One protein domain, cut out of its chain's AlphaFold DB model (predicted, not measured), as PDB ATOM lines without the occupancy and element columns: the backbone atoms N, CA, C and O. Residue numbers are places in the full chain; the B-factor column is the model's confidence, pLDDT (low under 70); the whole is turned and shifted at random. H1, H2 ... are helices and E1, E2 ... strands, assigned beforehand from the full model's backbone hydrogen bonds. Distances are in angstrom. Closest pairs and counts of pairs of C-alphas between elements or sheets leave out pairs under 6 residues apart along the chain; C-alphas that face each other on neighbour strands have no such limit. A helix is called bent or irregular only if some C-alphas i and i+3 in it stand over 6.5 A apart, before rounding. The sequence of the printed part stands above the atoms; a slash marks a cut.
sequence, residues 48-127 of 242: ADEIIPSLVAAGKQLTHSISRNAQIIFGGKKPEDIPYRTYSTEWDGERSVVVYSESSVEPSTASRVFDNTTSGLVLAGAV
ATOM      1  N   ALA A  48     -48.102  36.967  15.592       77.88
ATOM      2  CA  ALA A  48     -46.861  37.724  15.686       77.88
ATOM      3  C   ALA A  48     -46.679  38.379  17.069       77.88
ATOM      4  O   ALA A  48     -45.578  38.309  17.619       77.88
ATOM      5  N   ASP A  49     -47.742  38.935  17.650       78.50
ATOM      6  CA  ASP A  49     -47.718  39.582  18.965       78.50
ATOM      7  C   ASP A  49     -47.480  38.592  20.111       78.50
ATOM      8  O   ASP A  49     -46.874  38.959  21.115       78.50
ATOM      9  N   GLU A  50     -47.879  37.327  19.983       78.00
ATOM     10  CA  GLU A  50     -47.575  36.306  20.999       78.00
ATOM     11  C   GLU A  50     -46.229  35.604  20.755       78.00
ATOM     12  O   GLU A  50     -45.425  35.413  21.680       78.00
ATOM     13  N   ILE A  51     -45.958  35.207  19.509       80.44
ATOM     14  CA  ILE A  51     -44.818  34.340  19.188       80.44
ATOM     15  C   ILE A  51     -43.505  35.118  19.168       80.44
ATOM     16  O   ILE A  51     -42.513  34.636  19.721       80.44
ATOM     17  N   ILE A  52     -43.463  36.305  18.548       85.06
ATOM     18  CA  ILE A  52     -42.203  37.047  18.395       85.06
ATOM     19  C   ILE A  52     -41.613  37.398  19.767       85.06
ATOM     20  O   ILE A  52     -40.433  37.116  19.990       85.06
ATOM     21  N   PRO A  53     -42.378  37.934  20.731       86.00
ATOM     22  CA  PRO A  53     -41.829  38.268  22.042       86.00
ATOM     23  C   PRO A  53     -41.384  37.025  22.812       86.00
ATOM     24  O   PRO A  53     -40.347  37.058  23.470       86.00
ATOM     25  N   SER A  54     -42.096  35.905  22.662       80.81
ATOM     26  CA  SER A  54     -41.733  34.635  23.304       80.81
ATOM     27  C   SER A  54     -40.406  34.093  22.761       80.81
ATOM     28  O   SER A  54     -39.531  33.678  23.525       80.81
ATOM     29  N   LEU A  55     -40.207  34.182  21.444       80.50
ATOM     30  CA  LEU A  55     -38.936  33.875  20.788       80.50
ATOM     31  C   LEU A  55     -37.802  34.791  21.257       80.50
ATOM     32  O   LEU A  55     -36.697  34.321  21.539       80.50
ATOM     33  N   VAL A  56     -38.067  36.094  21.366       85.81
ATOM     34  CA  VAL A  56     -37.082  37.071  21.845       85.81
ATOM     35  C   VAL A  56     -36.701  36.789  23.301       85.81
ATOM     36  O   VAL A  56     -35.514  36.834  23.630       85.81
ATOM     37  N   ALA A  57     -37.663  36.462  24.167       85.56
ATOM     38  CA  ALA A  57     -37.410  36.084  25.557       85.56
ATOM     39  C   ALA A  57     -36.526  34.830  25.647       85.56
ATOM     40  O   ALA A  57     -35.501  34.848  26.331       85.56
ATOM     41  N   ALA A  58     -36.849  33.783  24.881       83.50
ATOM     42  CA  ALA A  58     -36.052  32.557  24.812       83.50
ATOM     43  C   ALA A  58     -34.619  32.812  24.307       83.50
ATOM     44  O   ALA A  58     -33.650  32.301  24.877       83.50
ATOM     45  N   GLY A  59     -34.465  33.646  23.273       84.44
ATOM     46  CA  GLY A  59     -33.156  34.054  22.761       84.44
ATOM     47  C   GLY A  59     -32.323  34.779  23.822       84.44
ATOM     48  O   GLY A  59     -31.168  34.417  24.057       84.44
ATOM     49  N   LYS A  60     -32.924  35.745  24.528       89.19
ATOM     50  CA  LYS A  60     -32.265  36.466  25.630       89.19
ATOM     51  C   LYS A  60     -31.869  35.535  26.781       89.19
ATOM     52  O   LYS A  60     -30.761  35.675  27.307       89.19
ATOM     53  N   GLN A  61     -32.718  34.563  27.128       88.25
ATOM     54  CA  GLN A  61     -32.417  33.552  28.149       88.25
ATOM     55  C   GLN A  61     -31.167  32.748  27.785       88.25
ATOM     56  O   GLN A  61     -30.253  32.609  28.603       88.25
ATOM     57  N   LEU A  62     -31.098  32.260  26.544       84.50
ATOM     58  CA  LEU A  62     -29.967  31.474  26.064       84.50
ATOM     59  C   LEU A  62     -28.667  32.291  26.065       84.50
ATOM     60  O   LEU A  62     -27.649  31.824  26.583       84.50
ATOM     61  N   THR A  63     -28.696  33.520  25.543       84.00
ATOM     62  CA  THR A  63     -27.516  34.398  25.520       84.00
ATOM     63  C   THR A  63     -27.007  34.699  26.930       84.00
ATOM     64  O   THR A  63     -25.799  34.621  27.171       84.00
ATOM     65  N   HIS A  64     -27.905  34.980  27.883       88.19
ATOM     66  CA  HIS A  64     -27.523  35.209  29.282       88.19
ATOM     67  C   HIS A  64     -26.886  33.967  29.911       88.19
ATOM     68  O   HIS A  64     -25.834  34.066  30.540       88.19
ATOM     69  N   SER A  65     -27.480  32.790  29.695       84.19
ATOM     70  CA  SER A  65     -26.979  31.506  30.207       84.19
ATOM     71  C   SER A  65     -25.565  31.191  29.695       84.19
ATOM     72  O   SER A  65     -24.676  30.847  30.481       84.19
ATOM     73  N   ILE A  66     -25.317  31.392  28.396       82.44
ATOM     74  CA  ILE A  66     -23.991  31.206  27.783       82.44
ATOM     75  C   ILE A  66     -22.980  32.201  28.364       82.44
ATOM     76  O   ILE A  66     -21.904  31.794  28.804       82.44
ATOM     77  N   SER A  67     -23.333  33.491  28.411       88.31
ATOM     78  CA  SER A  67     -22.457  34.540  28.948       88.31
ATOM     79  C   SER A  67     -22.092  34.285  30.412       88.31
ATOM     80  O   SER A  67     -20.926  34.404  30.792       88.31
ATOM     81  N   ARG A  68     -23.067  33.884  31.238       88.06
ATOM     82  CA  ARG A  68     -22.843  33.537  32.647       88.06
ATOM     83  C   ARG A  68     -21.852  32.382  32.780       88.06
ATOM     84  O   ARG A  68     -20.877  32.500  33.517       88.06
ATOM     85  N   ASN A  69     -22.053  31.293  32.039       83.44
ATOM     86  CA  ASN A  69     -21.149  30.141  32.093       83.44
ATOM     87  C   ASN A  69     -19.731  30.500  31.621       83.44
ATOM     88  O   ASN A  69     -18.757  30.051  32.221       83.44
ATOM     89  N   ALA A  70     -19.600  31.352  30.600       83.31
ATOM     90  CA  ALA A  70     -18.300  31.826  30.133       83.31
ATOM     91  C   ALA A  70     -17.557  32.643  31.205       83.31
ATOM     92  O   ALA A  70     -16.365  32.431  31.418       83.31
ATOM     93  N   GLN A  71     -18.245  33.527  31.932       88.38
ATOM     94  CA  GLN A  71     -17.639  34.282  33.037       88.38
ATOM     95  C   GLN A  71     -17.214  33.382  34.207       88.38
ATOM     96  O   GLN A  71     -16.194  33.657  34.840       88.38
ATOM     97  N   ILE A  72     -17.949  32.297  34.467       85.12
ATOM     98  CA  ILE A  72     -17.582  31.316  35.498       85.12
ATOM     99  C   ILE A  72     -16.316  30.552  35.093       85.12
ATOM    100  O   ILE A  72     -15.367  30.460  35.867       85.12
ATOM    101  N   ILE A  73     -16.281  30.026  33.866       87.44
ATOM    102  CA  ILE A  73     -15.185  29.168  33.391       87.44
ATOM    103  C   ILE A  73     -13.916  29.982  33.119       87.44
ATOM    104  O   ILE A  73     -12.825  29.580  33.516       87.44
ATOM    105  N   PHE A  74     -14.052  31.117  32.432       91.81
ATOM    106  CA  PHE A  74     -12.914  31.882  31.913       91.81
ATOM    107  C   PHE A  74     -12.631  33.159  32.703       91.81
ATOM    108  O   PHE A  74     -11.500  33.633  32.717       91.81
ATOM    109  N   GLY A  75     -13.642  33.726  33.364       92.00
ATOM    110  CA  GLY A  75     -13.511  34.970  34.127       92.00
ATOM    111  C   GLY A  75     -13.142  34.773  35.598       92.00
ATOM    112  O   GLY A  75     -12.975  35.763  36.307       92.00
ATOM    113  N   GLY A  76     -13.056  33.525  36.076       93.06
ATOM    114  CA  GLY A  76     -12.788  33.209  37.484       93.06
ATOM    115  C   GLY A  76     -13.887  33.674  38.445       93.06
ATOM    116  O   GLY A  76     -13.651  33.756  39.650       93.06
ATOM    117  N   LYS A  77     -15.073  34.011  37.922       92.38
ATOM    118  CA  LYS A  77     -16.239  34.374  38.728       92.38
ATOM    119  C   LYS A  77     -16.854  33.125  39.334       92.38
ATOM    120  O   LYS A  77     -16.909  32.076  38.692       92.38
ATOM    121  N   LYS A  78     -17.359  33.238  40.554       90.75
ATOM    122  CA  LYS A  78     -18.178  32.178  41.130       90.75
ATOM    123  C   LYS A  78     -19.627  32.322  40.656       90.75
ATOM    124  O   LYS A  78     -20.041  33.427  40.299       90.75
ATOM    125  N   PRO A  79     -20.416  31.235  40.633       86.75
ATOM    126  CA  PRO A  79     -21.825  31.296  40.252       86.75
ATOM    127  C   PRO A  79     -22.638  32.331  41.044       86.75
ATOM    128  O   PRO A  79     -23.524  32.963  40.468       86.75
ATOM    129  N   GLU A  80     -22.313  32.531  42.322       90.19
ATOM    130  CA  GLU A  80     -22.916  33.528  43.216       90.19
ATOM    131  C   GLU A  80     -22.547  34.984  42.890       90.19
ATOM    132  O   GLU A  80     -23.274  35.898  43.270       90.19
ATOM    133  N   ASP A  81     -21.456  35.217  42.153       91.62
ATOM    134  CA  ASP A  81     -21.029  36.565  41.761       91.62
ATOM    135  C   ASP A  81     -21.823  37.104  40.558       91.62
ATOM    136  O   ASP A  81     -21.671  38.271  40.186       91.62
ATOM    137  N   ILE A  82     -22.623  36.254  39.902       90.38
ATOM    138  CA  ILE A  82     -23.353  36.589  38.678       90.38
ATOM    139  C   ILE A  82     -24.842  36.297  38.886       90.38
ATOM    140  O   ILE A  82     -25.216  35.121  38.985       90.38
ATOM    141  N   PRO A  83     -25.711  37.326  38.879       91.50
ATOM    142  CA  PRO A  83     -27.136  37.135  39.096       91.50
ATOM    143  C   PRO A  83     -27.740  36.217  38.032       91.50
ATOM    144  O   PRO A  83     -27.415  36.280  36.835       91.50
ATOM    145  N   TYR A  84     -28.652  35.355  38.472       87.19
ATOM    146  CA  TYR A  84     -29.452  34.561  37.556       87.19
ATOM    147  C   TYR A  84     -30.560  35.447  36.985       87.19
ATOM    148  O   TYR A  84     -31.265  36.107  37.746       87.19
ATOM    149  N   ARG A  85     -30.710  35.473  35.656       91.75
ATOM    150  CA  ARG A  85     -31.819  36.160  34.983       91.75
ATOM    151  C   ARG A  85     -32.750  35.141  34.353       91.75
ATOM    152  O   ARG A  85     -32.278  34.211  33.695       91.75
ATOM    153  N   THR A  86     -34.046  35.354  34.533       87.88
ATOM    154  CA  THR A  86     -35.098  34.722  33.732       87.88
ATOM    155  C   THR A  86     -35.745  35.764  32.837       87.88
ATOM    156  O   THR A  86     -35.890  36.912  33.252       87.88
ATOM    157  N   TYR A  87     -36.120  35.381  31.619       88.88
ATOM    158  CA  TYR A  87     -36.899  36.219  30.706       88.88
ATOM    159  C   TYR A  87     -38.282  35.601  30.489       88.88
ATOM    160  O   TYR A  87     -38.395  34.396  30.262       88.88
ATOM    161  N   SER A  88     -39.319  36.429  30.537       86.75
ATOM    162  CA  SER A  88     -40.715  36.060  30.293       86.75
ATOM    163  C   SER A  88     -41.372  37.067  29.352       86.75
ATOM    164  O   SER A  88     -40.820  38.132  29.064       86.75
ATOM    165  N   THR A  89     -42.550  36.717  28.847       86.31
ATOM    166  CA  THR A  89     -43.430  37.632  28.126       86.31
ATOM    167  C   THR A  89     -44.610  38.013  29.004       86.31
ATOM    168  O   THR A  89     -45.195  37.162  29.674       86.31
ATOM    169  N   GLU A  90     -44.953  39.295  29.003       89.56
ATOM    170  CA  GLU A  90     -46.131  39.834  29.682       89.56
ATOM    171  C   GLU A  90     -46.932  40.681  28.688       89.56
ATOM    172  O   GLU A  90     -46.346  41.343  27.833       89.56
ATOM    173  N   TRP A  91     -48.263  40.647  28.775       83.69
ATOM    174  CA  TRP A  91     -49.148  41.498  27.974       83.69
ATOM    175  C   TRP A  91     -49.474  42.770  28.760       83.69
ATOM    176  O   TRP A  91     -50.020  42.677  29.860       83.69
ATOM    177  N   ASP A  92     -49.161  43.947  28.214       85.00
ATOM    178  CA  ASP A  92     -49.404  45.237  28.885       85.00
ATOM    179  C   ASP A  92     -50.797  45.838  28.595       85.00
ATOM    180  O   ASP A  92     -51.140  46.894  29.124       85.00
ATOM    181  N   GLY A  93     -51.618  45.147  27.798       79.06
ATOM    182  CA  GLY A  93     -52.922  45.622  27.329       79.06
ATOM    183  C   GLY A  93     -52.911  46.067  25.867       79.06
ATOM    184  O   GLY A  93     -53.951  45.994  25.218       79.06
ATOM    185  N   GLU A  94     -51.749  46.457  25.343       79.88
ATOM    186  CA  GLU A  94     -51.567  46.934  23.967       79.88
ATOM    187  C   GLU A  94     -50.604  46.036  23.180       79.88
ATOM    188  O   GLU A  94     -50.769  45.834  21.977       79.88
ATOM    189  N   ARG A  95     -49.599  45.472  23.858       80.50
ATOM    190  CA  ARG A  95     -48.558  44.643  23.255       80.50
ATOM    191  C   ARG A  95     -47.953  43.657  24.252       80.50
ATOM    192  O   ARG A  95     -47.948  43.846  25.468       80.50
ATOM    193  N   SER A  96     -47.337  42.621  23.702       84.00
ATOM    194  CA  SER A  96     -46.481  41.707  24.449       84.00
ATOM    195  C   SER A  96     -45.094  42.323  24.647       84.00
ATOM    196  O   SER A  96     -44.403  42.670  23.683       84.00
ATOM    197  N   VAL A  97     -44.646  42.410  25.895       87.88
ATOM    198  CA  VAL A  97     -43.324  42.910  26.283       87.88
ATOM    199  C   VAL A  97     -42.473  41.792  26.878       87.88
ATOM    200  O   VAL A  97     -42.965  40.913  27.578       87.88
ATOM    201  N   VAL A  98     -41.168  41.817  26.591       89.44
ATOM    202  CA  VAL A  98     -40.212  40.884  27.201       89.44
ATOM    203  C   VAL A  98     -39.696  41.481  28.499       89.44
ATOM    204  O   VAL A  98     -38.956  42.469  28.476       89.44
ATOM    205  N   VAL A  99     -40.048  40.848  29.608       91.81
ATOM    206  CA  VAL A  99     -39.652  41.239  30.961       91.81
ATOM    207  C   VAL A  99     -38.549  40.300  31.437       91.81
ATOM    208  O   VAL A  99     -38.424  39.171  30.959       91.81
ATOM    209  N   TYR A 100     -37.694  40.777  32.339       92.00
ATOM    210  CA  TYR A 100     -36.722  39.921  33.004       92.00
ATOM    211  C   TYR A 100     -36.820  40.061  34.514       92.00
ATOM    212  O   TYR A 100     -37.097  41.145  35.029       92.00
ATOM    213  N   SER A 101     -36.546  38.966  35.215       92.38
ATOM    214  CA  SER A 101     -36.400  38.962  36.666       92.38
ATOM    215  C   SER A 101     -34.992  38.517  37.046       92.38
ATOM    216  O   SER A 101     -34.411  37.638  36.405       92.38
ATOM    217  N   GLU A 102     -34.422  39.163  38.059       93.00
ATOM    218  CA  GLU A 102     -33.118  38.820  38.619       93.00
ATOM    219  C   GLU A 102     -33.288  38.103  39.953       93.00
ATOM    220  O   GLU A 102     -34.030  38.554  40.825       93.00
ATOM    221  N   SER A 103     -32.552  37.010  40.126       86.12
ATOM    222  CA  SER A 103     -32.430  36.303  41.395       86.12
ATOM    223  C   SER A 103     -30.970  36.281  41.834       86.12
ATOM    224  O   SER A 103     -30.074  35.930  41.059       86.12
ATOM    225  N   SER A 104     -30.737  36.631  43.100       85.44
ATOM    226  CA  SER A 104     -29.436  36.477  43.762       85.44
ATOM    227  C   SER A 104     -29.132  35.020  44.115       85.44
ATOM    228  O   SER A 104     -27.976  34.661  44.319       85.44
ATOM    229  N   VAL A 105     -30.166  34.177  44.178       83.12
ATOM    230  CA  VAL A 105     -30.042  32.750  44.465       83.12
ATOM    231  C   VAL A 105     -30.182  31.979  43.163       83.12
ATOM    232  O   VAL A 105     -31.166  32.134  42.435       83.12
ATOM    233  N   GLU A 106     -29.193  31.138  42.871       77.38
ATOM    234  CA  GLU A 106     -29.256  30.257  41.714       77.38
ATOM    235  C   GLU A 106     -30.382  29.231  41.914       77.38
ATOM    236  O   GLU A 106     -30.426  28.557  42.949       77.38
ATOM    237  N   PRO A 107     -31.315  29.103  40.956       80.38
ATOM    238  CA  PRO A 107     -32.380  28.128  41.080       80.38
ATOM    239  C   PRO A 107     -31.813  26.708  40.990       80.38
ATOM    240  O   PRO A 107     -30.706  26.474  40.495       80.38
ATOM    241  N   SER A 108     -32.586  25.733  41.468       83.81
ATOM    242  CA  SER A 108     -32.166  24.330  41.463       83.81
ATOM    243  C   SER A 108     -31.764  23.860  40.058       83.81
ATOM    244  O   SER A 108     -32.300  24.326  39.050       83.81
ATOM    245  N   THR A 109     -30.858  22.878  39.974       74.19
ATOM    246  CA  THR A 109     -30.425  22.290  38.692       74.19
ATOM    247  C   THR A 109     -31.609  21.855  37.826       74.19
ATOM    248  O   THR A 109     -31.590  22.062  36.617       74.19
ATOM    249  N   ALA A 110     -32.664  21.308  38.439       70.12
ATOM    250  CA  ALA A 110     -33.891  20.939  37.738       70.12
ATOM    251  C   ALA A 110     -34.574  22.154  37.087       70.12
ATOM    252  O   ALA A 110     -34.897  22.100  35.903       70.12
ATOM    253  N   SER A 111     -34.719  23.265  37.816       74.88
ATOM    254  CA  SER A 111     -35.317  24.502  37.289       74.88
ATOM    255  C   SER A 111     -34.497  25.068  36.129       74.88
ATOM    256  O   SER A 111     -35.044  25.398  35.084       74.88
ATOM    257  N   ARG A 112     -33.161  25.049  36.242       73.38
ATOM    258  CA  ARG A 112     -32.266  25.468  35.150       73.38
ATOM    259  C   ARG A 112     -32.442  24.628  33.886       73.38
ATOM    260  O   ARG A 112     -32.363  25.155  32.776       73.38
ATOM    261  N   VAL A 113     -32.611  23.314  34.031       70.94
ATOM    262  CA  VAL A 113     -32.828  22.421  32.884       70.94
ATOM    263  C   VAL A 113     -34.175  22.724  32.232       70.94
ATOM    264  O   VAL A 113     -34.226  22.818  31.008       70.94
ATOM    265  N   PHE A 114     -35.232  22.945  33.017       71.38
ATOM    266  CA  PHE A 114     -36.539  23.345  32.491       71.38
ATOM    267  C   PHE A 114     -36.489  24.685  31.748       71.38
ATOM    268  O   PHE A 114     -37.004  24.759  30.632       71.38
ATOM    269  N   ASP A 115     -35.805  25.696  32.284       68.62
ATOM    270  CA  ASP A 115     -35.691  27.016  31.648       68.62
ATOM    271  C   ASP A 115     -34.975  26.939  30.289       68.62
ATOM    272  O   ASP A 115     -35.447  27.474  29.282       68.62
ATOM    273  N   ASN A 116     -33.846  26.221  30.230       65.94
ATOM    274  CA  ASN A 116     -33.069  26.081  28.995       65.94
ATOM    275  C   ASN A 116     -33.769  25.171  27.971       65.94
ATOM    276  O   ASN A 116     -33.718  25.446  26.773       65.94
ATOM    277  N   THR A 117     -34.440  24.106  28.426       66.38
ATOM    278  CA  THR A 117     -35.158  23.174  27.535       66.38
ATOM    279  C   THR A 117     -36.395  23.833  26.940       66.38
ATOM    280  O   THR A 117     -36.621  23.717  25.740       66.38
ATOM    281  N   THR A 118     -37.161  24.571  27.747       63.16
ATOM    282  CA  THR A 118     -38.331  25.324  27.273       63.16
ATOM    283  C   THR A 118     -37.906  26.399  26.278       63.16
ATOM    284  O   THR A 118     -38.467  26.469  25.188       63.16
ATOM    285  N   SER A 119     -36.845  27.156  26.582       61.78
ATOM    286  CA  SER A 119     -36.306  28.167  25.661       61.78
ATOM    287  C   SER A 119     -35.860  27.550  24.327       61.78
ATOM    288  O   SER A 119     -36.201  28.062  23.264       61.78
ATOM    289  N   GLY A 120     -35.152  26.415  24.364       56.75
ATOM    290  CA  GLY A 120     -34.712  25.708  23.157       56.75
ATOM    291  C   GLY A 120     -35.857  25.099  22.339       56.75
ATOM    292  O   GLY A 120     -35.831  25.159  21.111       56.75
ATOM    293  N   LEU A 121     -36.878  24.542  23.000       56.19
ATOM    294  CA  LEU A 121     -38.042  23.938  22.343       56.19
ATOM    295  C   LEU A 121     -38.941  24.995  21.686       56.19
ATOM    296  O   LEU A 121     -39.419  24.777  20.576       56.19
ATOM    297  N   VAL A 122     -39.133  26.143  22.342       53.44
ATOM    298  CA  VAL A 122     -39.894  27.280  21.796       53.44
ATOM    299  C   VAL A 122     -39.192  27.856  20.562       53.44
ATOM    300  O   VAL A 122     -39.841  28.059  19.538       53.44
ATOM    301  N   LEU A 123     -37.864  28.023  20.607       55.66
ATOM    302  CA  LEU A 123     -37.063  28.426  19.444       55.66
ATOM    303  C   LEU A 123     -37.173  27.436  18.275       55.66
ATOM    304  O   LEU A 123     -37.255  27.866  17.129       55.66
ATOM    305  N   ALA A 124     -37.212  26.128  18.546       51.59
ATOM    306  CA  ALA A 124     -37.361  25.107  17.508       51.59
ATOM    307  C   ALA A 124     -38.786  25.036  16.920       51.59
ATOM    308  O   ALA A 124     -38.945  24.730  15.742       51.59
ATOM    309  N   GLY A 125     -39.820  25.304  17.725       48.78
ATOM    310  CA  GLY A 125     -41.225  25.219  17.309       48.78
ATOM    311  C   GLY A 125     -41.765  26.457  16.589       48.78
ATOM    312  O   GLY A 125     -42.714  26.340  15.820       48.78
ATOM    313  N   ALA A 126     -41.172  27.631  16.813       46.94
ATOM    314  CA  ALA A 126     -41.651  28.898  16.259       46.94
ATOM    315  C   ALA A 126     -40.949  29.329  14.953       46.94
ATOM    316  O   ALA A 126     -41.178  30.432  14.460       46.94
ATOM    317  N   VAL A 127     -40.134  28.455  14.351       45.75
ATOM    318  CA  VAL A 127     -39.675  28.629  12.966       45.75
ATOM    319  C   VAL A 127     -40.830  28.232  12.037       45.75
ATOM    320  O   VAL A 127     -41.215  27.059  12.035       45.75
TER     321      VAL A 127
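AT A GLANCE: This is residues 48 to 127 of the 242 residues of an uncharacterized protein of Lewinella aurantiaca (UniProt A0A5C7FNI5). One long helix, H1, makes the longest axis; a two-stranded hairpin, E1 and E2, packs along one side of its residues 48 to 68, and a second helix, H2, crosses it on another side at a steep tilt. The 80 printed residues hold two named helices and two named strands in the order H1, E1, E2, H2, with an antiparallel sheet E1 - E2; the class is mixed, helices and strands. The whole is elongated, 42 by 25 by 22 A, and only just compact, close to loose, with a radius of gyration of the C-alphas of 13.7 A.

IN THESE COORDINATES: H1, residues 48 to 74, begins with C-alpha 48 at (-46.861, 37.724, 15.686) and is 38.1 A long. It is neither bent nor irregular, but only just: C-alphas 50 and 53 are 6.2 A apart. E1, residues 84 to 91, spans 23.0 A, and E2, residues 96 to 103, spans 22.7 A. H2, residues 109 to 125, is 24.1 A long and ends with C-alpha 125 at (-41.225, 25.219, 17.309).

HOW THE PARTS SIT: The closest C-alphas of H1 and E1 are those of Ala 57 and Tyr 87, 5.2 A apart; those of H1 and E2 are Ala 57 and Val 98, 5.8 A. The hairpin E1 and E2 is antiparallel at 154 degrees, with N 88 and O 99 within hydrogen-bond range at 2.9 A and N 97 and O 90 at 2.8 A. H1, with residues 54 to 62 alone, touches H2, with residues 116 to 123 alone. The closest C-alphas there are those of Ala 58 and Ser 119, 4.5 A apart. The two helices run opposite ways at a steep tilt of 46 degrees. E1 and H2 are near each other, with 5 pairs of C-alphas within 10 A. Every O i to N i+4 pair is within hydrogen-bond range in H2, and 21 of 23 in H1.

THE WHOLE: The two C-alphas farthest apart are those of Gly 76 and Glu 94, 43.3 A. The printed part has no cut. The links E1 to E2 and E2 to H2 are tight, and H1 to E1 is short. Mean pLDDT of the printed part is 80.4; residues 115 to 127 are under 70.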